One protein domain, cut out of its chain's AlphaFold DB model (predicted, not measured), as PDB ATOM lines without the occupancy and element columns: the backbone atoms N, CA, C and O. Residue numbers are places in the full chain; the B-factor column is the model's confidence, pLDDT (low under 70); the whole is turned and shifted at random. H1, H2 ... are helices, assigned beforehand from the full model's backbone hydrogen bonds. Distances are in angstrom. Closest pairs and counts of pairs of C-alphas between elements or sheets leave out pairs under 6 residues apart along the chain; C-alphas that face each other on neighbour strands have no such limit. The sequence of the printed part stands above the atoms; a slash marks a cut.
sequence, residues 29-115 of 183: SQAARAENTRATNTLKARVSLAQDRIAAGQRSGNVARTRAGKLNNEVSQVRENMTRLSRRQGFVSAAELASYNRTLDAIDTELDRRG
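Overview. This is residues 29 to 115 of the 183 residues of an uncharacterized protein of Sphingomonas sp. S-NIH.Pt15_0812 (UniProt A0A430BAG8). Three long helices stand side by side in a slim up-and-down bundle, H1 and H2 folding back on each other as a hairpin and H3, the shortest of the three, packing along H1 and running the same way as it. Seen down the bundle their centres make a triangle, and the first residues of H1 make one tip of the rod. The printed part has 87 residues with three named helices in the order H1, H2, H3 and no named strand; its class is all helix. It is only just compact, close to loose, with a radius of gyration of the C-alphas of 14.2 A, and spans 47 by 20 by 16 A.

Arrangement. Begin with H1, residues 29 to 59, the longest helix. Look at Ile 54 and Ala 68, where H1 touches H2, residues 65 to 89: these closest C-alphas are 5.9 A apart. In this hairpin the helices run opposite ways at a shallow tilt of 18 degrees, and H1 touches H2 with residues 44 to 58 alone. H3, residues 94 to 113, touches H1 and runs the same way at a shallow tilt of 21 degrees; their closest C-alphas, of Asn 36 and Ala 94, are 6.6 A apart. H2 and H3, also a hairpin, only just touch, with 3 pairs of C-alphas within 8 A, through residues 71 to 78 and 100 to 107 alone. Their closest C-alphas, of Val 78 and Tyr 100, are 6.3 A apart, and they run opposite ways at a shallow tilt of 14 degrees. In H1, H2 and H3 every O i to N i+4 pair is within hydrogen-bond range.

Along the chain. Find C-alpha 29 at (14.326, -9.653, -42.560); from there H1 runs 44.9 A to C-alpha 59. H2 runs 36.1 A from C-alpha 65 at (7.885, -52.480, -33.245) to C-alpha 89. H3 runs 28.3 A from C-alpha 94 and ends at C-alpha 113, at (22.262, -48.939, -40.154).

Size, cuts and confidence. The two C-alphas farthest apart, of Ser 29 and Gly 61, are 47.1 A apart. The printed part has no cut, and both links are tight. Mean pLDDT of the printed part is 89.2; residues 29 and 35 are under 70.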
ATOM      1  N   SER A  29      15.325  -8.945 -43.372       69.94
ATOM      2  CA  SER A  29      14.326  -9.653 -42.560       69.94
ATOM      3  C   SER A  29      13.269 -10.394 -43.393       69.94
ATOM      4  O   SER A  29      12.805 -11.464 -42.996       69.94
ATOM      5  N   GLN A  30      12.890  -9.862 -44.561       71.56
ATOM      6  CA  GLN A  30      11.915 -10.496 -45.454       71.56
ATOM      7  C   GLN A  30      12.521 -11.679 -46.214       71.56
ATOM      8  O   GLN A  30      11.899 -12.741 -46.272       71.56
ATOM      9  N   ALA A  31      13.745 -11.531 -46.733       70.50
ATOM     10  CA  ALA A  31      14.468 -12.619 -47.389       70.50
ATOM     11  C   ALA A  31      14.698 -13.801 -46.429       70.50
ATOM     12  O   ALA A  31      14.364 -14.937 -46.767       70.50
ATOM     13  N   ALA A  32      15.134 -13.524 -45.193       73.12
ATOM     14  CA  ALA A  32      15.317 -14.547 -44.163       73.12
ATOM     15  C   ALA A  32      14.003 -15.269 -43.799       73.12
ATOM     16  O   ALA A  32      13.984 -16.478 -43.578       73.12
ATOM     17  N   ARG A  33      12.864 -14.561 -43.768       72.94
ATOM     18  CA  ARG A  33      11.545 -15.180 -43.533       72.94
ATOM     19  C   ARG A  33      11.102 -16.082 -44.685       72.94
ATOM     20  O   ARG A  33      10.542 -17.153 -44.438       72.94
ATOM     21  N   ALA A  34      11.341 -15.667 -45.928       72.50
ATOM     22  CA  ALA A  34      11.042 -16.478 -47.104       72.50
ATOM     23  C   ALA A  34      11.900 -17.754 -47.130       72.50
ATOM     24  O   ALA A  34      11.374 -18.848 -47.343       72.50
ATOM     25  N   GLU A  35      13.194 -17.632 -46.824       69.69
ATOM     26  CA  GLU A  35      14.107 -18.767 -46.676       69.69
ATOM     27  C   GLU A  35      13.656 -19.720 -45.562       69.69
ATOM     28  O   GLU A  35      13.484 -20.913 -45.810       69.69
ATOM     29  N   ASN A  36      13.338 -19.198 -44.375       76.31
ATOM     30  CA  ASN A  36      12.835 -20.004 -43.259       76.31
ATOM     31  C   ASN A  36      11.529 -20.728 -43.611       76.31
ATOM     32  O   ASN A  36      11.319 -21.867 -43.195       76.31
ATOM     33  N   THR A  37      10.653 -20.110 -44.407       75.94
ATOM     34  CA  THR A  37       9.406 -20.733 -44.876       75.94
ATOM     35  C   THR A  37       9.691 -21.887 -45.835       75.94
ATOM     36  O   THR A  37       9.129 -22.974 -45.676       75.94
ATOM     37  N   ARG A  38      10.595 -21.690 -46.805       72.31
ATOM     38  CA  ARG A  38      11.045 -22.758 -47.712       72.31
ATOM     39  C   ARG A  38      11.674 -23.909 -46.931       72.31
ATOM     40  O   ARG A  38      11.245 -25.048 -47.091       72.31
ATOM     41  N   ALA A  39      12.602 -23.606 -46.027       72.00
ATOM     42  CA  ALA A  39      13.261 -24.596 -45.180       72.00
ATOM     43  C   ALA A  39      12.268 -25.343 -44.275       72.00
ATOM     44  O   ALA A  39      12.356 -26.561 -44.132       72.00
ATOM     45  N   THR A  40      11.262 -24.649 -43.735       80.31
ATOM     46  CA  THR A  40      10.171 -25.267 -42.965       80.31
ATOM     47  C   THR A  40       9.368 -26.250 -43.819       80.31
ATOM     48  O   THR A  40       9.029 -27.335 -43.348       80.31
ATOM     49  N   ASN A  41       9.064 -25.909 -45.075       78.50
ATOM     50  CA  ASN A  41       8.340 -26.802 -45.982       78.50
ATOM     51  C   ASN A  41       9.168 -28.036 -46.357       78.50
ATOM     52  O   ASN A  41       8.636 -29.148 -46.341       78.50
ATOM     53  N   THR A  42      10.465 -27.863 -46.619       79.44
ATOM     54  CA  THR A  42      11.400 -28.980 -46.812       79.44
ATOM     55  C   THR A  42      11.414 -29.889 -45.586       79.44
ATOM     56  O   THR A  42      11.250 -31.102 -45.709       79.44
ATOM     57  N   LEU A  43      11.527 -29.310 -44.389       82.38
ATOM     58  CA  LEU A  43      11.570 -30.060 -43.138       82.38
ATOM     59  C   LEU A  43      10.272 -30.841 -42.878       82.38
ATOM     60  O   LEU A  43      10.334 -32.011 -42.510       82.38
ATOM     61  N   LYS A  44       9.097 -30.248 -43.138       84.06
ATOM     62  CA  LYS A  44       7.798 -30.944 -43.027       84.06
ATOM     63  C   LYS A  44       7.745 -32.206 -43.872       84.06
ATOM     64  O   LYS A  44       7.177 -33.208 -43.455       84.06
ATOM     65  N   ALA A  45       8.321 -32.162 -45.059       79.50
ATOM     66  CA  ALA A  45       8.305 -33.323 -45.915       79.50
ATOM     67  C   ALA A  45       9.374 -34.355 -45.559       79.50
ATOM     68  O   ALA A  45       9.121 -35.544 -45.711       79.50
ATOM     69  N   ARG A  46      10.522 -33.929 -45.018       86.06
ATOM     70  CA  ARG A  46      11.470 -34.858 -44.387       86.06
ATOM     71  C   ARG A  46      10.836 -35.595 -43.204       86.06
ATOM     72  O   ARG A  46      11.065 -36.785 -43.046       86.06
ATOM     73  N   VAL A  47      10.016 -34.910 -42.404       90.62
ATOM     74  CA  VAL A  47       9.219 -35.533 -41.334       90.62
ATOM     75  C   VAL A  47       8.317 -36.626 -41.910       90.62
ATOM     76  O   VAL A  47       8.354 -37.743 -41.406       90.62
ATOM     77  N   SER A  48       7.552 -36.341 -42.972       85.12
ATOM     78  CA  SER A  48       6.710 -37.352 -43.633       85.12
ATOM     79  C   SER A  48       7.524 -38.543 -44.140       85.12
ATOM     80  O   SER A  48       7.192 -39.680 -43.816       85.12
ATOM     81  N   LEU A  49       8.648 -38.294 -44.820       83.31
ATOM     82  CA  LEU A  49       9.538 -39.363 -45.276       83.31
ATOM     83  C   LEU A  49      10.026 -40.244 -44.130       83.31
ATOM     84  O   LEU A  49      10.032 -41.466 -44.246       83.31
ATOM     85  N   ALA A  50      10.470 -39.634 -43.030       90.75
ATOM     86  CA  ALA A  50      10.967 -40.381 -41.887       90.75
ATOM     87  C   ALA A  50       9.878 -41.318 -41.339       90.75
ATOM     88  O   ALA A  50      10.170 -42.475 -41.046       90.75
ATOM     89  N   GLN A  51       8.618 -40.867 -41.277       91.88
ATOM     90  CA  GLN A  51       7.482 -41.714 -40.884       91.88
ATOM     91  C   GLN A  51       7.290 -42.891 -41.845       91.88
ATOM     92  O   GLN A  51       7.166 -44.033 -41.393       91.88
ATOM     93  N   ASP A  52       7.333 -42.639 -43.154       86.44
ATOM     94  CA  ASP A  52       7.178 -43.680 -44.175       86.44
ATOM     95  C   ASP A  52       8.304 -44.716 -44.102       86.44
ATOM     96  O   ASP A  52       8.049 -45.924 -44.149       86.44
ATOM     97  N   ARG A  53       9.550 -44.268 -43.900       91.12
ATOM     98  CA  ARG A  53      10.709 -45.155 -43.728       91.12
ATOM     99  C   ARG A  53      10.617 -45.973 -42.446       91.12
ATOM    100  O   ARG A  53      10.901 -47.168 -42.479       91.12
ATOM    101  N   ILE A  54      10.193 -45.379 -41.329       94.25
ATOM    102  CA  ILE A  54       9.960 -46.120 -40.080       94.25
ATOM    103  C   ILE A  54       8.903 -47.207 -40.311       94.25
ATOM    104  O   ILE A  54       9.109 -48.358 -39.923       94.25
ATOM    105  N   ALA A  55       7.800 -46.877 -40.991       89.88
ATOM    106  CA  ALA A  55       6.742 -47.832 -41.307       89.88
ATOM    107  C   ALA A  55       7.210 -48.940 -42.268       89.88
ATOM    108  O   ALA A  55       6.857 -50.105 -42.082       89.88
ATOM    109  N   ALA A  56       8.010 -48.614 -43.287       86.75
ATOM    110  CA  ALA A  56       8.606 -49.591 -44.199       86.75
ATOM    111  C   ALA A  56       9.601 -50.514 -43.477       86.75
ATOM    112  O   ALA A  56       9.536 -51.735 -43.629       86.75
ATOM    113  N   GLY A  57      10.461 -49.952 -42.627       93.75
ATOM    114  CA  GLY A  57      11.386 -50.704 -41.782       93.75
ATOM    115  C   GLY A  57      10.665 -51.637 -40.809       93.75
ATOM    116  O   GLY A  57      11.096 -52.766 -40.597       93.75
ATOM    117  N   GLN A  58       9.527 -51.208 -40.264       95.44
ATOM    118  CA  GLN A  58       8.691 -52.060 -39.423       95.44
ATOM    119  C   GLN A  58       8.029 -53.191 -40.224       95.44
ATOM    120  O   GLN A  58       8.038 -54.333 -39.772       95.44
ATOM    121  N   ARG A  59       7.465 -52.900 -41.406       90.00
ATOM    122  CA  ARG A  59       6.816 -53.902 -42.276       90.00
ATOM    123  C   ARG A  59       7.787 -54.969 -42.782       90.00
ATOM    124  O   ARG A  59       7.404 -56.126 -42.883       90.00
ATOM    125  N   SER A  60       9.023 -54.576 -43.076       91.94
ATOM    126  CA  SER A  60      10.094 -55.477 -43.526       91.94
ATOM    127  C   SER A  60      10.775 -56.244 -42.388       91.94
ATOM    128  O   SER A  60      11.600 -57.108 -42.652       91.94
ATOM    129  N   GLY A  61      10.457 -55.944 -41.123       95.56
ATOM    130  CA  GLY A  61      11.091 -56.572 -39.958       95.56
ATOM    131  C   GLY A  61      12.469 -56.008 -39.589       95.56
ATOM    132  O   GLY A  61      13.003 -56.359 -38.539       95.56
ATOM    133  N   ASN A  62      13.014 -55.075 -40.376       95.81
ATOM    134  CA  ASN A  62      14.302 -54.416 -40.130       95.81
ATOM    135  C   ASN A  62      14.285 -53.493 -38.892       95.81
ATOM    136  O   ASN A  62      15.319 -53.209 -38.278       95.81
ATOM    137  N   VAL A  63      13.101 -53.024 -38.488       96.69
ATOM    138  CA  VAL A  63      12.895 -52.211 -37.283       96.69
ATOM    139  C   VAL A  63      11.878 -52.887 -36.371       96.69
ATOM    140  O   VAL A  63      10.701 -53.012 -36.704       96.69
ATOM    141  N   ALA A  64      12.308 -53.261 -35.165       97.06
ATOM    142  CA  ALA A  64      11.410 -53.807 -34.152       97.06
ATOM    143  C   ALA A  64      10.301 -52.805 -33.782       97.06
ATOM    144  O   ALA A  64      10.561 -51.610 -33.617       97.06
ATOM    145  N   ARG A  65       9.076 -53.298 -33.552       96.81
ATOM    146  CA  ARG A  65       7.885 -52.480 -33.245       96.81
ATOM    147  C   ARG A  65       8.112 -51.467 -32.118       96.81
ATOM    148  O   ARG A  65       7.757 -50.300 -32.260       96.81
ATOM    149  N   THR A  66       8.751 -51.879 -31.023       97.38
ATOM    150  CA  THR A  66       9.070 -50.990 -29.891       97.38
ATOM    151  C   THR A  66      10.010 -49.855 -30.297       97.38
ATOM    152  O   THR A  66       9.840 -48.721 -29.850       97.38
ATOM    153  N   ARG A  67      10.995 -50.124 -31.166       97.88
ATOM    154  CA  ARG A  67      11.915 -49.089 -31.652       97.88
ATOM    155  C   ARG A  67      11.232 -48.159 -32.645       97.88
ATOM    156  O   ARG A  67      11.391 -46.951 -32.509       97.88
ATOM    157  N   ALA A  68      10.428 -48.698 -33.560       97.19
ATOM    158  CA  ALA A  68       9.601 -47.904 -34.467       97.19
ATOM    159  C   ALA A  68       8.681 -46.945 -33.690       97.19
ATOM    160  O   ALA A  68       8.578 -45.777 -34.047       97.19
ATOM    161  N   GLY A  69       8.094 -47.394 -32.573       97.81
ATOM    162  CA  GLY A  69       7.324 -46.534 -31.667       97.81
ATOM    163  C   GLY A  69       8.137 -45.359 -31.109       97.81
ATOM    164  O   GLY A  69       7.672 -44.223 -31.145       97.81
ATOM    165  N   LYS A  70       9.376 -45.601 -30.659       98.06
ATOM    166  CA  LYS A  70      10.270 -44.526 -30.182       98.06
ATOM    167  C   LYS A  70      10.612 -43.526 -31.292       98.06
ATOM    168  O   LYS A  70      10.462 -42.329 -31.079       98.06
ATOM    169  N   LEU A  71      10.997 -44.013 -32.474       97.69
ATOM    170  CA  LEU A  71      11.317 -43.155 -33.621       97.69
ATOM    171  C   LEU A  71      10.099 -42.324 -34.056       97.69
ATOM    172  O   LEU A  71      10.211 -41.122 -34.275       97.69
ATOM    173  N   ASN A  72       8.907 -42.925 -34.097       97.69
ATOM    174  CA  ASN A  72       7.669 -42.211 -34.417       97.69
ATOM    175  C   ASN A  72       7.327 -41.119 -33.394       97.69
ATOM    176  O   ASN A  72       6.809 -40.065 -33.777       97.69
ATOM    177  N   ASN A  73       7.623 -41.342 -32.111       98.12
ATOM    178  CA  ASN A  73       7.450 -40.323 -31.079       98.12
ATOM    179  C   ASN A  73       8.405 -39.145 -31.303       98.12
ATOM    180  O   ASN A  73       7.961 -38.000 -31.265       98.12
ATOM    181  N   GLU A  74       9.679 -39.405 -31.611       97.81
ATOM    182  CA  GLU A  74      10.668 -38.360 -31.923       97.81
ATOM    183  C   GLU A  74      10.241 -37.528 -33.148       97.81
ATOM    184  O   GLU A  74      10.196 -36.298 -33.085       97.81
ATOM    185  N   VAL A  75       9.820 -38.179 -34.240       96.88
ATOM    186  CA  VAL A  75       9.322 -37.483 -35.443       96.88
ATOM    187  C   VAL A  75       8.055 -36.667 -35.147       96.88
ATOM    188  O   VAL A  75       7.883 -35.550 -35.648       96.88
ATOM    189  N   SER A  76       7.159 -37.190 -34.307       96.62
ATOM    190  CA  SER A  76       5.936 -36.479 -33.911       96.62
ATOM    191  C   SER A  76       6.235 -35.250 -33.056       96.62
ATOM    192  O   SER A  76       5.665 -34.192 -33.315       96.62
ATOM    193  N   GLN A  77       7.202 -35.336 -32.140       97.31
ATOM    194  CA  GLN A  77       7.659 -34.189 -31.352       97.31
ATOM    195  C   GLN A  77       8.254 -33.085 -32.231       97.31
ATOM    196  O   GLN A  77       7.967 -31.906 -32.009       97.31
ATOM    197  N   VAL A  78       9.045 -33.430 -33.255       96.62
ATOM    198  CA  VAL A  78       9.563 -32.443 -34.223       96.62
ATOM    199  C   VAL A  78       8.405 -31.707 -34.904       96.62
ATOM    200  O   VAL A  78       8.353 -30.477 -34.893       96.62
ATOM    201  N   ARG A  79       7.425 -32.450 -35.427       95.19
ATOM    202  CA  ARG A  79       6.239 -31.901 -36.104       95.19
ATOM    203  C   ARG A  79       5.395 -30.993 -35.205       95.19
ATOM    204  O   ARG A  79       4.966 -29.917 -35.638       95.19
ATOM    205  N   GLU A  80       5.151 -31.406 -33.966       95.94
ATOM    206  CA  GLU A  80       4.391 -30.628 -32.984       95.94
ATOM    207  C   GLU A  80       5.121 -29.341 -32.603       95.94
ATOM    208  O   GLU A  80       4.527 -28.261 -32.623       95.94
ATOM    209  N   ASN A  81       6.426 -29.429 -32.335       95.62
ATOM    210  CA  ASN A  81       7.240 -28.268 -31.998       95.62
ATOM    211  C   ASN A  81       7.291 -27.258 -33.147       95.62
ATOM    212  O   ASN A  81       7.041 -26.074 -32.917       95.62
ATOM    213  N   MET A  82       7.503 -27.717 -34.383       93.25
ATOM    214  CA  MET A  82       7.440 -26.860 -35.570       93.25
ATOM    215  C   MET A  82       6.087 -26.153 -35.695       93.25
ATOM    216  O   MET A  82       6.036 -24.951 -35.966       93.25
ATOM    217  N   THR A  83       4.985 -26.883 -35.494       91.44
ATOM    218  CA  THR A  83       3.624 -26.331 -35.584       91.44
ATOM    219  C   THR A  83       3.384 -25.285 -34.500       91.44
ATOM    220  O   THR A  83       2.869 -24.203 -34.785       91.44
ATOM    221  N   ARG A  84       3.795 -25.577 -33.264       94.81
ATOM    222  CA  ARG A  84       3.681 -24.667 -32.121       94.81
ATOM    223  C   ARG A  84       4.477 -23.381 -32.337       94.81
ATOM    224  O   ARG A  84       3.928 -22.301 -32.140       94.81
ATOM    225  N   LEU A  85       5.730 -23.484 -32.776       91.94
ATOM    226  CA  LEU A  85       6.583 -22.324 -33.057       91.94
ATOM    227  C   LEU A  85       6.027 -21.486 -34.204       91.94
ATOM    228  O   LEU A  85       5.844 -20.282 -34.046       91.94
ATOM    229  N   SER A  86       5.641 -22.134 -35.305       88.75
ATOM    230  CA  SER A  86       5.019 -21.450 -36.444       88.75
ATOM    231  C   SER A  86       3.772 -20.667 -36.024       88.75
ATOM    232  O   SER A  86       3.584 -19.542 -36.470       88.75
ATOM    233  N   ARG A  87       2.942 -21.220 -35.125       90.38
ATOM    234  CA  ARG A  87       1.761 -20.524 -34.584       90.38
ATOM    235  C   ARG A  87       2.117 -19.374 -33.639       90.38
ATOM    236  O   ARG A  87       1.416 -18.371 -33.643       90.38
ATOM    237  N   ARG A  88       3.170 -19.514 -32.825       91.81
ATOM    238  CA  ARG A  88       3.549 -18.518 -31.808       91.81
ATOM    239  C   ARG A  88       4.284 -17.310 -32.389       91.81
ATOM    240  O   ARG A  88       4.017 -16.197 -31.959       91.81
ATOM    241  N   GLN A  89       5.217 -17.526 -33.316       87.25
ATOM    242  CA  GLN A  89       6.111 -16.471 -33.822       87.25
ATOM    243  C   GLN A  89       6.018 -16.254 -35.342       87.25
ATOM    244  O   GLN A  89       6.708 -15.400 -35.891       87.25
ATOM    245  N   GLY A  90       5.167 -17.017 -36.038       85.12
ATOM    246  CA  GLY A  90       4.935 -16.898 -37.482       85.12
ATOM    247  C   GLY A  90       5.970 -17.598 -38.366       85.12
ATOM    248  O   GLY A  90       5.764 -17.698 -39.572       85.12
ATOM    249  N   PHE A  91       7.072 -18.099 -37.801       85.81
ATOM    250  CA  PHE A  91       8.117 -18.829 -38.526       85.81
ATOM    251  C   PHE A  91       8.889 -19.778 -37.598       85.81
ATOM    252  O   PHE A  91       8.811 -19.667 -36.379       85.81
ATOM    253  N   VAL A  92       9.663 -20.700 -38.169       88.00
ATOM    254  CA  VAL A  92      10.677 -21.482 -37.445       88.00
ATOM    255  C   VAL A  92      12.036 -20.857 -37.751       88.00
ATOM    256  O   VAL A  92      12.350 -20.618 -38.916       88.00
ATOM    257  N   SER A  93      12.810 -20.516 -36.726       88.69
ATOM    258  CA  SER A  93      14.119 -19.877 -36.893       88.69
ATOM    259  C   SER A  93      15.154 -20.838 -37.486       88.69
ATOM    260  O   SER A  93      15.022 -22.057 -37.388       88.69
ATOM    261  N   ALA A  94      16.233 -20.292 -38.049       84.56
ATOM    262  CA  ALA A  94      17.327 -21.087 -38.610       84.56
ATOM    263  C   ALA A  94      17.958 -22.048 -37.581       84.56
ATOM    264  O   ALA A  94      18.263 -23.193 -37.910       84.56
ATOM    265  N   ALA A  95      18.104 -21.619 -36.323       87.12
ATOM    266  CA  ALA A  95      18.645 -22.458 -35.254       87.12
ATOM    267  C   ALA A  95      17.715 -23.637 -34.914       87.12
ATOM    268  O   ALA A  95      18.174 -24.769 -34.747       87.12
ATOM    269  N   GLU A  96      16.402 -23.394 -34.860       93.88
ATOM    270  CA  GLU A  96      15.396 -24.440 -34.644       93.88
ATOM    271  C   GLU A  96      15.360 -25.416 -35.826       93.88
ATOM    272  O   GLU A  96      15.404 -26.627 -35.619       93.88
ATOM    273  N   LEU A  97      15.380 -24.902 -37.060       87.06
ATOM    274  CA  LEU A  97      15.472 -25.710 -38.280       87.06
ATOM    275  C   LEU A  97      16.719 -26.602 -38.274       87.06
ATOM    276  O   LEU A  97      16.622 -27.794 -38.561       87.06
ATOM    277  N   ALA A  98      17.884 -26.061 -37.908       86.44
ATOM    278  CA  ALA A  98      19.122 -26.828 -37.791       86.44
ATOM    279  C   ALA A  98      19.040 -27.900 -36.690       86.44
ATOM    280  O   ALA A  98      19.556 -29.006 -36.858       86.44
ATOM    281  N   SER A  99      18.377 -27.604 -35.569       92.81
ATOM    282  CA  SER A  99      18.126 -28.582 -34.506       92.81
ATOM    283  C   SER A  99      17.268 -29.749 -35.005       92.81
ATOM    284  O   SER A  99      17.663 -30.906 -34.875       92.81
ATOM    285  N   TYR A 100      16.148 -29.455 -35.668       94.88
ATOM    286  CA  TYR A 100      15.250 -30.481 -36.202       94.88
ATOM    287  C   TYR A 100      15.874 -31.298 -37.331       94.88
ATOM    288  O   TYR A 100      15.674 -32.509 -37.378       94.88
ATOM    289  N   ASN A 101      16.664 -30.669 -38.207       89.31
ATOM    290  CA  ASN A 101      17.414 -31.391 -39.233       89.31
ATOM    291  C   ASN A 101      18.360 -32.417 -38.606       89.31
ATOM    292  O   ASN A 101      18.319 -33.570 -39.013       89.31
ATOM    293  N   ARG A 102      19.114 -32.048 -37.561       90.56
ATOM    294  CA  ARG A 102      19.991 -32.995 -36.850       90.56
ATOM    295  C   ARG A 102      19.221 -34.170 -36.242       90.56
ATOM    296  O   ARG A 102      19.706 -35.296 -36.294       90.56
ATOM    297  N   THR A 103      18.029 -33.930 -35.690       95.75
ATOM    298  CA  THR A 103      17.162 -35.012 -35.193       95.75
ATOM    299  C   THR A 103      16.752 -35.960 -36.320       95.75
ATOM    300  O   THR A 103      16.888 -37.171 -36.173       95.75
ATOM    301  N   LEU A 104      16.294 -35.430 -37.458       91.75
ATOM    302  CA  LEU A 104      15.902 -36.260 -38.599       91.75
ATOM    303  C   LEU A 104      17.099 -36.993 -39.222       91.75
ATOM    304  O   LEU A 104      16.965 -38.160 -39.564       91.75
ATOM    305  N   ASP A 105      18.277 -36.367 -39.286       91.56
ATOM    306  CA  ASP A 105      19.515 -36.999 -39.763       91.56
ATOM    307  C   ASP A 105      19.924 -38.185 -38.874       91.56
ATOM    308  O   ASP A 105      20.373 -39.219 -39.373       91.56
ATOM    309  N   ALA A 106      19.753 -38.062 -37.553       94.38
ATOM    310  CA  ALA A 106      20.028 -39.147 -36.616       94.38
ATOM    311  C   ALA A 106      19.078 -40.338 -36.827       94.38
ATOM    312  O   ALA A 106      19.524 -41.489 -36.823       94.38
ATOM    313  N   ILE A 107      17.794 -40.061 -37.070       95.44
ATOM    314  CA  ILE A 107      16.785 -41.078 -37.397       95.44
ATOM    315  C   ILE A 107      17.117 -41.743 -38.735       95.44
ATOM    316  O   ILE A 107      17.149 -42.970 -38.813       95.44
ATOM    317  N   ASP A 108      17.423 -40.954 -39.766       91.88
ATOM    318  CA  ASP A 108      17.800 -41.454 -41.088       91.88
ATOM    319  C   ASP A 108      19.023 -42.375 -41.000       91.88
ATOM    320  O   ASP A 108      18.996 -43.487 -41.529       91.88
ATOM    321  N   THR A 109      20.052 -41.954 -40.259       92.31
ATOM    322  CA  THR A 109      21.272 -42.739 -40.026       92.31
ATOM    323  C   THR A 109      20.972 -44.049 -39.301       92.31
ATOM    324  O   THR A 109      21.568 -45.085 -39.601       92.31
ATOM    325  N   GLU A 110      20.065 -44.044 -38.323       95.44
ATOM    326  CA  GLU A 110      19.669 -45.280 -37.656       95.44
ATOM    327  C   GLU A 110      18.935 -46.236 -38.598       95.44
ATOM    328  O   GLU A 110      19.218 -47.435 -38.586       95.44
ATOM    329  N   LEU A 111      17.997 -45.724 -39.393       94.31
ATOM    330  CA  LEU A 111      17.257 -46.524 -40.363       94.31
ATOM    331  C   LEU A 111      18.212 -47.148 -41.392       94.31
ATOM    332  O   LEU A 111      18.092 -48.337 -41.683       94.31
ATOM    333  N   ASP A 112      19.219 -46.399 -41.846       91.31
ATOM    334  CA  ASP A 112      20.255 -46.908 -42.753       91.31
ATOM    335  C   ASP A 112      21.070 -48.045 -42.131       91.31
ATOM    336  O   ASP A 112      21.255 -49.090 -42.752       91.31
ATOM    337  N   ARG A 113      21.519 -47.887 -40.877       93.06
ATOM    338  CA  ARG A 113      22.262 -48.939 -40.154       93.06
ATOM    339  C   ARG A 113      21.455 -50.224 -39.987       93.06
ATOM    340  O   ARG A 113      22.037 -51.291 -39.824       93.06
ATOM    341  N   ARG A 114      20.127 -50.121 -39.996       92.94
ATOM    342  CA  ARG A 114      19.199 -51.255 -39.903       92.94
ATOM    343  C   ARG A 114      18.854 -51.860 -41.265       92.94
ATOM    344  O   ARG A 114      18.007 -52.742 -41.321       92.94
ATOM    345  N   GLY A 115      19.463 -51.384 -42.353       90.88
ATOM    346  CA  GLY A 115      19.162 -51.858 -43.703       90.88
ATOM    347  C   GLY A 115      17.762 -51.468 -44.177       90.88
ATOM    348  O   GLY A 115      17.224 -52.088 -45.091       90.88
TER     349      GLY A 115